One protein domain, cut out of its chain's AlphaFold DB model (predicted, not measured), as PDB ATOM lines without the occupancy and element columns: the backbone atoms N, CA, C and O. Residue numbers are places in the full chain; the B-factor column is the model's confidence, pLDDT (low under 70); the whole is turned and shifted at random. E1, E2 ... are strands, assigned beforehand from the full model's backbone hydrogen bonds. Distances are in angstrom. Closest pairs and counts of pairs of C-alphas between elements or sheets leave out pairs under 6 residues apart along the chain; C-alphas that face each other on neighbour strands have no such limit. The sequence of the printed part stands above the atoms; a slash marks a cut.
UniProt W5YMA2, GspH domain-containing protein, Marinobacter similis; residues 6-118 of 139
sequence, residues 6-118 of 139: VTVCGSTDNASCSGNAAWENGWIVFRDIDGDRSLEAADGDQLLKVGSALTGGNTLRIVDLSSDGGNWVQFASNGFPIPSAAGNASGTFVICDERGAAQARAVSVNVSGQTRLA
ATOM      1  N   VAL A   6     198.427 137.951 184.866       96.81
ATOM      2  CA  VAL A   6     197.162 138.643 185.102       96.81
ATOM      3  C   VAL A   6     196.178 138.166 184.058       96.81
ATOM      4  O   VAL A   6     196.440 138.293 182.862       96.81
ATOM      5  N   THR A   7     195.042 137.671 184.526       96.81
ATOM      6  CA  THR A   7     193.939 137.242 183.678       96.81
ATOM      7  C   THR A   7     192.831 138.277 183.757       96.81
ATOM      8  O   THR A   7     192.498 138.805 184.823       96.81
ATOM      9  N   VAL A   8     192.273 138.595 182.596       96.62
ATOM     10  CA  VAL A   8     191.030 139.343 182.463       96.62
ATOM     11  C   VAL A   8     190.027 138.422 181.795       96.62
ATOM     12  O   VAL A   8     190.364 137.782 180.803       96.62
ATOM     13  N   CYS A   9     188.801 138.352 182.300       96.44
ATOM     14  CA  CYS A   9     187.750 137.557 181.675       96.44
ATOM     15  C   CYS A   9     186.375 138.197 181.846       96.44
ATOM     16  O   CYS A   9     186.139 138.941 182.804       96.44
ATOM     17  N   GLY A  10     185.459 137.892 180.926       95.81
ATOM     18  CA  GLY A  10     184.050 138.253 181.068       95.81
ATOM     19  C   GLY A  10     183.444 137.556 182.287       95.81
ATOM     20  O   GLY A  10     183.675 136.365 182.495       95.81
ATOM     21  N   SER A  11     182.652 138.264 183.086       95.69
ATOM     22  CA  SER A  11     182.076 137.764 184.341       95.69
ATOM     23  C   SER A  11     180.690 138.353 184.573       95.69
ATOM     24  O   SER A  11     180.440 139.511 184.251       95.69
ATOM     25  N   THR A  12     179.792 137.556 185.146       96.12
ATOM     26  CA  THR A  12     178.417 137.961 185.483       96.12
ATOM     27  C   THR A  12     178.139 137.940 186.988       96.12
ATOM     28  O   THR A  12     177.089 138.406 187.425       96.12
ATOM     29  N   ASP A  13     179.071 137.420 187.787       95.88
ATOM     30  CA  ASP A  13     178.957 137.243 189.239       95.88
ATOM     31  C   ASP A  13     180.056 137.981 190.025       95.88
ATOM     32  O   ASP A  13     180.040 137.987 191.256       95.88
ATOM     33  N   ASN A  14     180.989 138.635 189.321       95.56
ATOM     34  CA  ASN A  14     182.167 139.313 189.867       95.56
ATOM     35  C   ASN A  14     183.143 138.388 190.620       95.56
ATOM     36  O   ASN A  14     183.976 138.885 191.382       95.56
ATOM     37  N   ALA A  15     183.041 137.073 190.428       95.31
ATOM     38  CA  ALA A  15     183.805 136.071 191.168       95.31
ATOM     39  C   ALA A  15     184.403 134.981 190.271       95.31
ATOM     40  O   ALA A  15     185.415 134.399 190.642       95.31
ATOM     41  N   SER A  16     183.818 134.721 189.102       95.38
ATOM     42  CA  SER A  16     184.278 133.690 188.176       95.38
ATOM     43  C   SER A  16     184.251 134.162 186.724       95.38
ATOM     44  O   SER A  16     183.534 135.100 186.349       95.38
ATOM     45  N   CYS A  17     185.053 133.505 185.886       95.00
ATOM     46  CA  CYS A  17     184.981 133.685 184.445       95.00
ATOM     47  C   CYS A  17     183.719 133.012 183.898       95.00
ATOM     48  O   CYS A  17     183.521 131.810 184.022       95.00
ATOM     49  N   SER A  18     182.884 133.791 183.220       93.19
ATOM     50  CA  SER A  18     181.574 133.363 182.713       93.19
ATOM     51  C   SER A  18     181.628 132.397 181.521       93.19
ATOM     52  O   SER A  18     180.589 131.901 181.083       93.19
ATOM     53  N   GLY A  19     182.812 132.172 180.943       90.25
ATOM     54  CA  GLY A  19     183.002 131.283 179.794       90.25
ATOM     55  C   GLY A  19     182.447 131.805 178.463       90.25
ATOM     56  O   GLY A  19     182.443 131.057 177.490       90.25
ATOM     57  N   ASN A  20     181.990 133.059 178.386       87.25
ATOM     58  CA  ASN A  20     181.435 133.651 177.165       87.25
ATOM     59  C   ASN A  20     182.129 134.967 176.773       87.25
ATOM     60  O   ASN A  20     182.786 135.610 177.588       87.25
ATOM     61  N   ALA A  21     181.949 135.367 175.510       90.38
ATOM     62  CA  ALA A  21     182.516 136.583 174.923       90.38
ATOM     63  C   ALA A  21     181.636 137.842 175.081       90.38
ATOM     64  O   ALA A  21     181.867 138.838 174.392       90.38
ATOM     65  N   ALA A  22     180.615 137.824 175.943       91.19
ATOM     66  CA  ALA A  22     179.730 138.969 176.166       91.19
ATOM     67  C   ALA A  22     180.230 139.816 177.349       91.19
ATOM     68  O   ALA A  22     179.624 139.864 178.422       91.19
ATOM     69  N   TRP A  23     181.366 140.482 177.141       95.19
ATOM     70  CA  TRP A  23     182.065 141.297 178.144       95.19
ATOM     71  C   TRP A  23     181.282 142.542 178.583       95.19
ATOM     72  O   TRP A  23     181.599 143.156 179.602       95.19
ATOM     73  N   GLU A  24     180.239 142.916 177.841       96.38
ATOM     74  CA  GLU A  24     179.275 143.948 178.220       96.38
ATOM     75  C   GLU A  24     178.462 143.590 179.464       96.38
ATOM     76  O   GLU A  24     177.946 144.490 180.117       96.38
ATOM     77  N   ASN A  25     178.380 142.312 179.840       96.06
ATOM     78  CA  ASN A  25     177.687 141.894 181.061       96.06
ATOM     79  C   ASN A  25     178.529 142.091 182.330       96.06
ATOM     80  O   ASN A  25     178.011 141.963 183.437       96.06
ATOM     81  N   GLY A  26     179.806 142.432 182.165       96.56
ATOM     82  CA  GLY A  26     180.771 142.580 183.242       96.56
ATOM     83  C   GLY A  26     182.043 141.789 182.966       96.56
ATOM     84  O   GLY A  26     182.116 140.939 182.075       96.56
ATOM     85  N   TRP A  27     183.082 142.103 183.727       97.44
ATOM     86  CA  TRP A  27     184.383 141.453 183.628       97.44
ATOM     87  C   TRP A  27     185.169 141.620 184.919       97.44
ATOM     88  O   TRP A  27     184.927 142.531 185.714       97.44
ATOM     89  N   ILE A  28     186.146 140.750 185.121       98.00
ATOM     90  CA  ILE A  28     187.054 140.799 186.263       98.00
ATOM     91  C   ILE A  28     188.504 140.784 185.798       98.00
ATOM     92  O   ILE A  28     188.819 140.292 184.718       98.00
ATOM     93  N   VAL A  29     189.378 141.344 186.628       98.00
ATOM     94  CA  VAL A  29     190.836 141.246 186.506       98.00
ATOM     95  C   VAL A  29     191.336 140.602 187.778       98.00
ATOM     96  O   VAL A  29     191.021 141.092 188.868       98.00
ATOM     97  N   PHE A  30     192.160 139.575 187.662       97.75
ATOM     98  CA  PHE A  30     192.766 138.920 188.810       97.75
ATOM     99  C   PHE A  30     194.217 138.538 188.532       97.75
ATOM    100  O   PHE A  30     194.658 138.440 187.386       97.75
ATOM    101  N   ARG A  31     194.985 138.403 189.611       96.69
ATOM    102  CA  ARG A  31     196.285 137.742 189.566       96.69
ATOM    103  C   ARG A  31     196.029 136.243 189.571       96.69
ATOM    104  O   ARG A  31     195.345 135.786 190.477       96.69
ATOM    105  N   ASP A  32     196.622 135.578 188.596       95.75
ATOM    106  CA  ASP A  32     196.472 134.164 188.275       95.75
ATOM    107  C   ASP A  32     197.856 133.517 188.466       95.75
ATOM    108  O   ASP A  32     198.823 133.857 187.766       95.75
ATOM    109  N   ILE A  33     198.021 132.753 189.547       93.81
ATOM    110  CA  ILE A  33     199.329 132.249 189.989       93.81
ATOM    111  C   ILE A  33     199.807 131.101 189.116       93.81
ATOM    112  O   ILE A  33     200.995 131.062 188.776       93.81
ATOM    113  N   ASP A  34     198.919 130.168 188.806       93.06
ATOM    114  CA  ASP A  34     199.234 128.952 188.063       93.06
ATOM    115  C   ASP A  34     198.930 129.077 186.559       93.06
ATOM    116  O   ASP A  34     199.399 128.260 185.762       93.06
ATOM    117  N   GLY A  35     198.277 130.167 186.149       92.56
ATOM    118  CA  GLY A  35     197.996 130.514 184.762       92.56
ATOM    119  C   GLY A  35     196.804 129.756 184.182       92.56
ATOM    120  O   GLY A  35     196.692 129.685 182.949       92.56
ATOM    121  N   ASP A  36     195.955 129.160 185.016       92.81
ATOM    122  CA  ASP A  36     194.890 128.252 184.594       92.81
ATOM    123  C   ASP A  36     193.600 128.959 184.131       92.81
ATOM    124  O   ASP A  36     192.714 128.310 183.562       92.81
ATOM    125  N   ARG A  37     193.565 130.296 184.244       93.50
ATOM    126  CA  ARG A  37     192.477 131.209 183.838       93.50
ATOM    127  C   ARG A  37     191.231 131.126 184.707       93.50
ATOM    128  O   ARG A  37     190.166 131.578 184.270       93.50
ATOM    129  N   SER A  38     191.364 130.604 185.910       94.75
ATOM    130  CA  SER A  38     190.305 130.524 186.902       94.75
ATOM    131  C   SER A  38     190.702 131.378 188.121       94.75
ATOM    132  O   SER A  38     191.809 131.901 188.178       94.75
ATOM    133  N   LEU A  39     189.745 131.716 188.992       96.38
ATOM    134  CA  LEU A  39     190.006 132.596 190.140       96.38
ATOM    135  C   LEU A  39     189.847 131.788 191.424       96.38
ATOM    136  O   LEU A  39     188.769 131.755 192.029       96.38
ATOM    137  N   GLU A  40     190.944 131.195 191.885       95.81
ATOM    138  CA  GLU A  40     190.935 130.283 193.024       95.81
ATOM    139  C   GLU A  40     191.765 130.840 194.176       95.81
ATOM    140  O   GLU A  40     192.991 130.757 194.246       95.81
ATOM    141  N   ALA A  41     191.070 131.356 195.191       93.88
ATOM    142  CA  ALA A  41     191.727 131.830 196.408       93.88
ATOM    143  C   ALA A  41     192.547 130.728 197.119       93.88
ATOM    144  O   ALA A  41     193.455 131.049 197.887       93.88
ATOM    145  N   ALA A  42     192.227 129.449 196.881       94.00
ATOM    146  CA  ALA A  42     192.962 128.305 197.415       94.00
ATOM    147  C   ALA A  42     194.385 128.194 196.839       94.00
ATOM    148  O   ALA A  42     195.304 127.843 197.581       94.00
ATOM    149  N   ASP A  43     194.567 128.567 195.572       92.50
ATOM    150  CA  ASP A  43     195.854 128.542 194.869       92.50
ATOM    151  C   ASP A  43     196.643 129.847 195.058       92.50
ATOM    152  O   ASP A  43     197.834 129.935 194.752       92.50
ATOM    153  N   GLY A  44     196.014 130.838 195.701       93.12
ATOM    154  CA  GLY A  44     196.598 132.125 196.074       93.12
ATOM    155  C   GLY A  44     196.264 133.257 195.103       93.12
ATOM    156  O   GLY A  44     196.876 134.333 195.185       93.12
ATOM    157  N   ASP A  45     195.302 133.042 194.212       95.81
ATOM    158  CA  ASP A  45     194.823 134.064 193.294       95.81
ATOM    159  C   ASP A  45     194.151 135.221 194.016       95.81
ATOM    160  O   ASP A  45     193.664 135.126 195.149       95.81
ATOM    161  N   GLN A  46     194.141 136.370 193.345       96.19
ATOM    162  CA  GLN A  46     193.614 137.591 193.931       96.19
ATOM    163  C   GLN A  46     192.831 138.402 192.912       96.19
ATOM    164  O   GLN A  46     193.402 138.915 191.949       96.19
ATOM    165  N   LEU A  47     191.551 138.638 193.203       97.38
ATOM    166  CA  LEU A  47     190.741 139.613 192.483       97.38
ATOM    167  C   LEU A  47     191.345 141.017 192.630       97.38
ATOM    168  O   LEU A  47     191.539 141.526 193.736       97.38
ATOM    169  N   LEU A  48     191.640 141.653 191.499       97.06
ATOM    170  CA  LEU A  48     192.259 142.978 191.424       97.06
ATOM    171  C   LEU A  48     191.257 144.064 191.039       97.06
ATOM    172  O   LEU A  48     191.374 145.199 191.506       97.06
ATOM    173  N   LYS A  49     190.297 143.747 190.161       97.88
ATOM    174  CA  LYS A  49     189.297 144.703 189.680       97.88
ATOM    175  C   LYS A  49     188.025 143.998 189.227       97.88
ATOM    176  O   LYS A  49     188.087 142.945 188.607       97.88
ATOM    177  N   VAL A  50     186.901 144.665 189.464       98.19
ATOM    178  CA  VAL A  50     185.603 144.356 188.861       98.19
ATOM    179  C   VAL A  50     185.230 145.488 187.904       98.19
ATOM    180  O   VAL A  50     185.337 146.671 188.254       98.19
ATOM    181  N   GLY A  51     184.830 145.126 186.693       97.00
ATOM    182  CA  GLY A  51     184.157 145.984 185.730       97.00
ATOM    183  C   GLY A  51     182.676 145.635 185.689       97.00
ATOM    184  O   GLY A  51     182.310 144.509 185.368       97.00
ATOM    185  N   SER A  52     181.826 146.596 186.040       96.38
ATOM    186  CA  SER A  52     180.373 146.426 185.991       96.38
ATOM    187  C   SER A  52     179.863 146.273 184.557       96.38
ATOM    188  O   SER A  52     180.513 146.733 183.614       96.38
ATOM    189  N   ALA A  53     178.669 145.693 184.418       96.62
ATOM    190  CA  ALA A  53     177.951 145.640 183.154       96.62
ATOM    191  C   ALA A  53     177.850 147.027 182.496       96.62
ATOM    192  O   ALA A  53     177.621 148.044 183.165       96.62
ATOM    193  N   LEU A  54     178.017 147.060 181.178       96.31
ATOM    194  CA  LEU A  54     177.833 148.261 180.381       96.31
ATOM    195  C   LEU A  54     176.347 148.636 180.335       96.31
ATOM    196  O   LEU A  54     175.452 147.800 180.440       96.31
ATOM    197  N   THR A  55     176.081 149.929 180.178       95.06
ATOM    198  CA  THR A  55     174.719 150.477 180.091       95.06
ATOM    199  C   THR A  55     174.477 151.075 178.710       95.06
ATOM    200  O   THR A  55     175.410 151.203 177.921       95.06
ATOM    201  N   GLY A  56     173.231 151.430 178.384       93.44
ATOM    202  CA  GLY A  56     172.909 152.125 177.130       93.44
ATOM    203  C   GLY A  56     173.047 151.271 175.865       93.44
ATOM    204  O   GLY A  56     173.324 151.818 174.808       93.44
ATOM    205  N   GLY A  57     172.902 149.945 175.976       93.81
ATOM    206  CA  GLY A  57     172.977 149.035 174.826       93.81
ATOM    207  C   GLY A  57     174.380 148.877 174.235       93.81
ATOM    208  O   GLY A  57     174.509 148.426 173.102       93.81
ATOM    209  N   ASN A  58     175.427 149.255 174.977       97.38
ATOM    210  CA  ASN A  58     176.800 149.090 174.516       97.38
ATOM    211  C   ASN A  58     177.216 147.609 174.530       97.38
ATOM    212  O   ASN A  58     177.006 146.919 175.526       97.38
ATOM    213  N   THR A  59     177.882 147.151 173.472       97.12
ATOM    214  CA  THR A  59     178.496 145.815 173.381       97.12
ATOM    215  C   THR A  59     180.014 145.921 173.459       97.12
ATOM    216  O   THR A  59     180.572 146.865 172.899       97.12
ATOM    217  N   LEU A  60     180.688 144.938 174.065       96.38
ATOM    218  CA  LEU A  60     182.151 144.847 174.076       96.38
ATOM    219  C   LEU A  60     182.608 143.521 173.464       96.38
ATOM    220  O   LEU A  60     182.289 142.445 173.970       96.38
ATOM    221  N   ARG A  61     183.375 143.595 172.376       93.88
ATOM    222  CA  ARG A  61     183.992 142.435 171.719       93.88
ATOM    223  C   ARG A  61     185.506 142.574 171.713       93.88
ATOM    224  O   ARG A  61     186.037 143.683 171.703       93.88
ATOM    225  N   ILE A  62     186.190 141.438 171.720       94.44
ATOM    226  CA  ILE A  62     187.641 141.363 171.596       94.44
ATOM    227  C   ILE A  62     187.931 140.597 170.315       94.44
ATOM    228  O   ILE A  62     187.495 139.462 170.154       94.44
ATOM    229  N   VAL A  63     188.627 141.254 169.400       92.88
ATOM    230  CA  VAL A  63     189.079 140.684 168.134       92.88
ATOM    231  C   VAL A  63     190.506 140.190 168.348       92.88
ATOM    232  O   VAL A  63     191.347 140.964 168.807       92.88
ATOM    233  N   ASP A  64     190.748 138.910 168.066       92.88
ATOM    234  CA  ASP A  64     192.047 138.221 167.981       92.88
ATOM    235  C   ASP A  64     192.925 138.115 169.240       92.88
ATOM    236  O   ASP A  64     193.755 137.212 169.308       92.88
ATOM    237  N   LEU A  65     192.719 138.941 170.269       93.56
ATOM    238  CA  LEU A  65     193.499 138.892 171.519       93.56
ATOM    239  C   LEU A  65     192.937 137.909 172.561       93.56
ATOM    240  O   LEU A  65     193.596 137.600 173.553       93.56
ATOM    241  N   SER A  66     191.691 137.472 172.388       88.38
ATOM    242  CA  SER A  66     191.019 136.573 173.326       88.38
ATOM    243  C   SER A  66     191.151 135.106 172.929       88.38
ATOM    244  O   SER A  66     191.399 134.779 171.772       88.38
ATOM    245  N   SER A  67     190.920 134.229 173.897       84.25
ATOM    246  CA  SER A  67     190.874 132.772 173.747       84.25
ATOM    247  C   SER A  67     189.815 132.235 172.774       84.25
ATOM    248  O   SER A  67     188.930 132.956 172.316       84.25
ATOM    249  N   ASP A  68     189.875 130.927 172.511       70.00
ATOM    250  CA  ASP A  68     189.006 130.140 171.627       70.00
ATOM    251  C   ASP A  68     187.555 130.086 172.164       70.00
ATOM    252  O   ASP A  68     187.131 129.128 172.808       70.00
ATOM    253  N   GLY A  69     186.795 131.158 171.939       77.44
ATOM    254  CA  GLY A  69     185.468 131.391 172.534       77.44
ATOM    255  C   GLY A  69     185.316 132.774 173.172       77.44
ATOM    256  O   GLY A  69     184.237 133.125 173.644       77.44
ATOM    257  N   GLY A  70     186.386 133.568 173.163       84.88
ATOM    258  CA  GLY A  70     186.419 134.980 173.503       84.88
ATOM    259  C   GLY A  70     186.290 135.288 174.988       84.88
ATOM    260  O   GLY A  70     185.917 136.405 175.325       84.88
ATOM    261  N   ASN A  71     186.538 134.326 175.881       89.19
ATOM    262  CA  ASN A  71     186.185 134.455 177.297       89.19
ATOM    263  C   ASN A  71     187.263 135.100 178.177       89.19
ATOM    264  O   ASN A  71     186.912 135.639 179.226       89.19
ATOM    265  N   TRP A  72     188.541 135.072 177.785       95.25
ATOM    266  CA  TRP A  72     189.627 135.654 178.580       95.25
ATOM    267  C   TRP A  72     190.770 136.229 177.735       95.25
ATOM    268  O   TRP A  72     190.915 135.913 176.554       95.25
ATOM    269  N   VAL A  73     191.584 137.070 178.377       96.25
ATOM    270  CA  VAL A  73     192.879 137.581 177.910       96.25
ATOM    271  C   VAL A  73     193.883 137.471 179.062       96.25
ATOM    272  O   VAL A  73     193.564 137.858 180.187       96.25
ATOM    273  N   GLN A  74     195.092 136.973 178.794       96.12
ATOM    274  CA  GLN A  74     196.167 136.859 179.786       96.12
ATOM    275  C   GLN A  74     197.350 137.764 179.445       96.12
ATOM    276  O   GLN A  74     197.706 137.942 178.281       96.12
ATOM    277  N   PHE A  75     197.992 138.305 180.477       96.50
ATOM    278  CA  PHE A  75     199.207 139.104 180.366       96.50
ATOM    279  C   PHE A  75     200.277 138.587 181.323       96.50
ATOM    280  O   PHE A  75     200.024 138.342 182.504       96.50
ATOM    281  N   ALA A  76     201.504 138.470 180.828       95.62
ATOM    282  CA  ALA A  76     202.673 138.191 181.643       95.62
ATOM    283  C   ALA A  76     203.031 139.397 182.528       95.62
ATOM    284  O   ALA A  76     202.654 140.539 182.264       95.62
ATOM    285  N   SER A  77     203.846 139.163 183.559       93.06
ATOM    286  CA  SER A  77     204.277 140.213 184.502       93.06
ATOM    287  C   SER A  77     205.042 141.391 183.870       93.06
ATOM    288  O   SER A  77     205.140 142.457 184.477       93.06
ATOM    289  N   ASN A  78     205.574 141.219 182.657       92.88
ATOM    290  CA  ASN A  78     206.228 142.266 181.866       92.88
ATOM    291  C   ASN A  78     205.261 143.006 180.915       92.88
ATOM    292  O   ASN A  78     205.710 143.834 180.128       92.88
ATOM    293  N   GLY A  79     203.961 142.707 180.979       93.88
ATOM    294  CA  GLY A  79     202.907 143.308 180.162       93.88
ATOM    295  C   GLY A  79     202.648 142.611 178.828       93.88
ATOM    296  O   GLY A  79     201.737 143.022 178.119       93.88
ATOM    297  N   PHE A  80     203.403 141.570 178.470       96.31
ATOM    298  CA  PHE A  80     203.243 140.909 177.173       96.31
ATOM    299  C   PHE A  80     201.981 140.036 177.180       96.31
ATOM    300  O   PHE A  80     201.785 139.297 178.150       96.31
ATOM    301  N   PRO A  81     201.142 140.077 176.131       96.56
ATOM    302  CA  PRO A  81     200.008 139.171 176.018       96.56
ATOM    303  C   PRO A  81     200.457 137.710 175.958       96.56
ATOM    304  O   PRO A  81     201.454 137.379 175.312       96.56
ATOM    305  N   ILE A  82     199.706 136.836 176.620       95.06
ATOM    306  CA  ILE A  82     199.867 135.384 176.560       95.06
ATOM    307  C   ILE A  82     198.669 134.842 175.766       95.06
ATOM    308  O   ILE A  82     197.559 134.819 176.305       95.06
ATOM    309  N   PRO A  83     198.850 134.454 174.491       92.19
ATOM    310  CA  PRO A  83     197.751 133.957 173.670       92.19
ATOM    311  C   PRO A  83     197.288 132.560 174.110       92.19
ATOM    312  O   PRO A  83     198.054 131.791 174.698       92.19
ATOM    313  N   SER A  84     196.042 132.204 173.776       86.44
ATOM    314  CA  SER A  84     195.616 130.798 173.749       86.44
ATOM    315  C   SER A  84     196.296 130.053 172.593       86.44
ATOM    316  O   SER A  84     197.022 130.639 171.793       86.44
ATOM    317  N   ALA A  85     196.040 128.749 172.472       83.62
ATOM    318  CA  ALA A  85     196.579 127.957 171.368       83.62
ATOM    319  C   ALA A  85     196.109 128.440 169.980       83.62
ATOM    320  O   ALA A  85     196.874 128.307 169.026       83.62
ATOM    321  N   ALA A  86     194.895 128.996 169.864       80.69
ATOM    322  CA  ALA A  86     194.388 129.577 168.616       80.69
ATOM    323  C   ALA A  86     194.268 131.115 168.637       80.69
ATOM    324  O   ALA A  86     193.815 131.696 167.653       80.69
ATOM    325  N   GLY A  87     194.660 131.772 169.731       80.69
ATOM    326  CA  GLY A  87     194.609 133.226 169.886       80.69
ATOM    327  C   GLY A  87     195.881 133.920 169.397       80.69
ATOM    328  O   GLY A  87     196.919 133.291 169.184       80.69
ATOM    329  N   ASN A  88     195.823 135.244 169.268       91.50
ATOM    330  CA  ASN A  88     196.962 136.072 168.880       91.50
ATOM    331  C   ASN A  88     197.511 136.853 170.078       91.50
ATOM    332  O   ASN A  88     196.803 137.200 171.020       91.50
ATOM    333  N   ALA A  89     198.806 137.176 170.034       94.69
ATOM    334  CA  ALA A  89     199.439 138.052 171.025       94.69
ATOM    335  C   ALA A  89     199.127 139.543 170.778       94.69
ATOM    336  O   ALA A  89     199.753 140.424 171.357       94.69
ATOM    337  N   SER A  90     198.184 139.843 169.894       96.12
ATOM    338  CA  SER A  90     197.711 141.177 169.559       96.12
ATOM    339  C   SER A  90     196.231 141.110 169.218       96.12
ATOM    340  O   SER A  90     195.708 140.047 168.909       96.12
ATOM    341  N   GLY A  91     195.550 142.245 169.292       95.94
ATOM    342  CA  GLY A  91     194.146 142.311 168.917       95.94
ATOM    343  C   GLY A  91     193.515 143.636 169.281       95.94
ATOM    344  O   GLY A  91     194.212 144.598 169.611       95.94
ATOM    345  N   THR A  92     192.192 143.720 169.185       97.25
ATOM    346  CA  THR A  92     191.456 144.976 169.378       97.25
ATOM    347  C   THR A  92     190.217 144.780 170.234       97.25
ATOM    348  O   THR A  92     189.367 143.947 169.943       97.25
ATOM    349  N   PHE A  93     190.099 145.594 171.279       96.94
ATOM    350  CA  PHE A  93     188.875 145.749 172.054       96.94
ATOM    351  C   PHE A  93     187.966 146.731 171.329       96.94
ATOM    352  O   PHE A  93     188.399 147.839 171.006       96.94
ATOM    353  N   VAL A  94     186.717 146.343 171.110       97.44
ATOM    354  CA  VAL A  94     185.726 147.099 170.347       97.44
ATOM    355  C   VAL A  94     184.498 147.338 171.208       97.44
ATOM    356  O   VAL A  94     183.846 146.389 171.637       97.44
ATOM    357  N   ILE A  95     184.168 148.609 171.424       97.56
ATOM    358  CA  ILE A  95     182.911 149.050 172.020       97.56
ATOM    359  C   ILE A  95     182.032 149.622 170.915       97.56
ATOM    360  O   ILE A  95     182.424 150.569 170.226       97.56
ATOM    361  N   CYS A  96     180.834 149.069 170.796       97.69
ATOM    362  CA  CYS A  96     179.792 149.546 169.896       97.69
ATOM    363  C   CYS A  96     178.535 149.909 170.678       97.69
ATOM    364  O   CYS A  96     178.317 149.390 171.768       97.69
ATOM    365  N   ASP A  97     177.692 150.736 170.071       96.31
ATOM    366  CA  ASP A  97     176.289 150.908 170.438       96.31
ATOM    367  C   ASP A  97     175.405 150.778 169.185       96.31
ATOM    368  O   ASP A  97     175.889 150.431 168.104       96.31
ATOM    369  N   GLU A  98     174.111 151.078 169.316       95.94
ATOM    370  CA  GLU A  98     173.118 150.985 168.235       95.94
ATOM    371  C   GLU A  98     173.444 151.818 166.982       95.94
ATOM    372  O   GLU A  98     172.884 151.575 165.913       95.94
ATOM    373  N   ARG A  99     174.359 152.792 167.077       95.94
ATOM    374  CA  ARG A  99     174.794 153.622 165.942       95.94
ATOM    375  C   ARG A  99     175.805 152.896 165.046       95.94
ATOM    376  O   ARG A  99     176.126 153.397 163.968       95.94
ATOM    377  N   GLY A 100     176.292 151.728 165.469       96.00
ATOM    378  CA  GLY A 100     177.111 150.820 164.672       96.00
ATOM    379  C   GLY A 100     178.574 151.246 164.497       96.00
ATOM    380  O   GLY A 100     179.085 152.142 165.173       96.00
ATOM    381  N   ALA A 101     179.261 150.578 163.563       96.62
ATOM    382  CA  ALA A 101     180.720 150.632 163.404       96.62
ATOM    383  C   ALA A 101     181.278 152.047 163.178       96.62
ATOM    384  O   ALA A 101     182.342 152.386 163.695       96.62
ATOM    385  N   ALA A 102     180.529 152.910 162.487       95.94
ATOM    386  CA  ALA A 102     180.923 154.297 162.234       95.94
ATOM    387  C   ALA A 102     181.008 155.159 163.508       95.94
ATOM    388  O   ALA A 102     181.561 156.257 163.478       95.94
ATOM    389  N   GLN A 103     180.426 154.714 164.628       97.00
ATOM    390  CA  GLN A 103     180.480 155.406 165.921       97.00
ATOM    391  C   GLN A 103     181.203 154.601 167.003       97.00
ATOM    392  O   GLN A 103     181.295 155.068 168.143       97.00
ATOM    393  N   ALA A 104     181.770 153.445 166.648       97.62
ATOM    394  CA  ALA A 104     182.481 152.585 167.577       97.62
ATOM    395  C   ALA A 104     183.681 153.293 168.232       97.62
ATOM    396  O   ALA A 104     184.211 154.318 167.775       97.62
ATOM    397  N   ARG A 105     184.126 152.734 169.354       97.75
ATOM    398  CA  ARG A 105     185.390 153.076 170.007       97.75
ATOM    399  C   ARG A 105     186.205 151.813 170.139       97.75
ATOM    400  O   ARG A 105     185.673 150.780 170.526       97.75
ATOM    401  N   ALA A 106     187.494 151.907 169.851       98.06
ATOM    402  CA  ALA A 106     188.344 150.739 169.911       98.06
ATOM    403  C   ALA A 106     189.762 151.050 170.379       98.06
ATOM    404  O   ALA A 106     190.287 152.152 170.190       98.06
ATOM    405  N   VAL A 107     190.360 150.051 171.020       98.31
ATOM    406  CA  VAL A 107     191.731 150.071 171.526       98.31
ATOM    407  C   VAL A 107     192.422 148.809 171.045       98.31
ATOM    408  O   VAL A 107     192.002 147.706 171.391       98.31
ATOM    409  N   SER A 108     193.494 148.965 170.276       97.88
ATOM    410  CA  SER A 108     194.328 147.846 169.850       97.88
ATOM    411  C   SER A 108     195.478 147.632 170.824       97.88
ATOM    412  O   SER A 108     196.063 148.595 171.328       97.88
ATOM    413  N   VAL A 109     195.834 146.373 171.040       97.81
ATOM    414  CA  VAL A 109     196.998 145.928 171.806       97.81
ATOM    415  C   VAL A 109     197.939 145.211 170.852       97.81
ATOM    416  O   VAL A 109     197.502 144.361 170.077       97.81
ATOM    417  N   ASN A 110     199.221 145.567 170.873       96.69
ATOM    418  CA  ASN A 110     200.232 144.888 170.067       96.69
ATOM    419  C   ASN A 110     200.911 143.741 170.837       96.69
ATOM    420  O   ASN A 110     200.698 143.556 172.034       96.69
ATOM    421  N   VAL A 111     201.811 143.037 170.149       96.56
ATOM    422  CA  VAL A 111     202.571 141.890 170.675       96.56
ATOM    423  C   VAL A 111     203.446 142.186 171.897       96.56
ATOM    424  O   VAL A 111     203.846 141.260 172.595       96.56
ATOM    425  N   SER A 112     203.751 143.456 172.183       96.56
ATOM    426  CA  SER A 112     204.479 143.862 173.392       96.56
ATOM    427  C   SER A 112     203.565 144.357 174.518       96.56
ATOM    428  O   SER A 112     204.063 144.796 175.554       96.56
ATOM    429  N   GLY A 113     202.243 144.308 174.330       96.06
ATOM    430  CA  GLY A 113     201.243 144.759 175.302       96.06
ATOM    431  C   GLY A 113     200.936 146.254 175.255       96.06
ATOM    432  O   GLY A 113     200.182 146.761 176.084       96.06
ATOM    433  N   GLN A 114     201.499 146.993 174.297       97.31
ATOM    434  CA  GLN A 114     201.238 148.421 174.169       97.31
ATOM    435  C   GLN A 114     199.841 148.664 173.598       97.31
ATOM    436  O   GLN A 114     199.487 148.160 172.532       97.31
ATOM    437  N   THR A 115     199.076 149.509 174.284       97.38
ATOM    438  CA  THR A 115     197.748 149.941 173.848       97.38
ATOM    439  C   THR A 115     197.826 151.168 172.944       97.38
ATOM    440  O   THR A 115     198.552 152.121 173.245       97.38
ATOM    441  N   ARG A 116     196.997 151.213 171.901       97.06
ATOM    442  CA  ARG A 116     196.748 152.406 171.079       97.06
ATOM    443  C   ARG A 116     195.258 152.562 170.804       97.06
ATOM    444  O   ARG A 116     194.561 151.571 170.628       97.06
ATOM    445  N   LEU A 117     194.777 153.801 170.719       98.06
ATOM    446  CA  LEU A 117     193.443 154.050 170.168       98.06
ATOM    447  C   LEU A 117     193.425 153.613 168.699       98.06
ATOM    448  O   LEU A 117     194.336 153.974 167.946       98.06
ATOM    449  N   ALA A 118     192.398 152.859 168.316       97.69
ATOM    450  CA  ALA A 118     192.136 152.537 166.923       97.69
ATOM    451  C   ALA A 118     191.858 153.821 166.130       97.69
ATOM    452  O   ALA A 118     191.375 154.824 166.669       97.69
TER     453      ALA A 118
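AT A GLANCE: This is residues 6 to 118 of the 139 residues of the protein "GspH domain-containing protein" of Marinobacter similis (UniProt W5YMA2). With little regular structure, two small twisted sheets of four strands each make two halves, with long loops around them. E1, E2, E3 and E5 make one, E4, E6, E7 and E8 the other; the chain crosses over at E4 and back at E5. The printed part has 113 residues, all strand in class, no named helix, 40 residues in strands, compact, radius of gyration of the C-alphas 13.8 A, spans 44 by 30 by 21 A.

IN THESE COORDINATES: E1 is residues 6 to 10, from (197.162, 138.643, 185.102); E2 27 to 32, E3 46 to 51, E4 59 to 63, E5 72 to 75, E6 91 to 96, 16.1 A long, E7 105 to 109, E8 115 to 117, ending at (193.443, 154.050, 170.168).

HOW THE PARTS SIT: Antiparallel E3, E2, E1, E5 follow in that order; N 8 and O 73 are 2.8 A apart. Antiparallel E4, E6, E7, E8 likewise; N 61 and O 94 are 2.9 A apart. E1 and E6 are apart.

THE WHOLE: C-alphas 42 and 102 are farthest apart, 45.4 A. The printed part has no cut; the links E1 to E2, E2 to E3 and E5 to E6 are long. No printed residue is under 70.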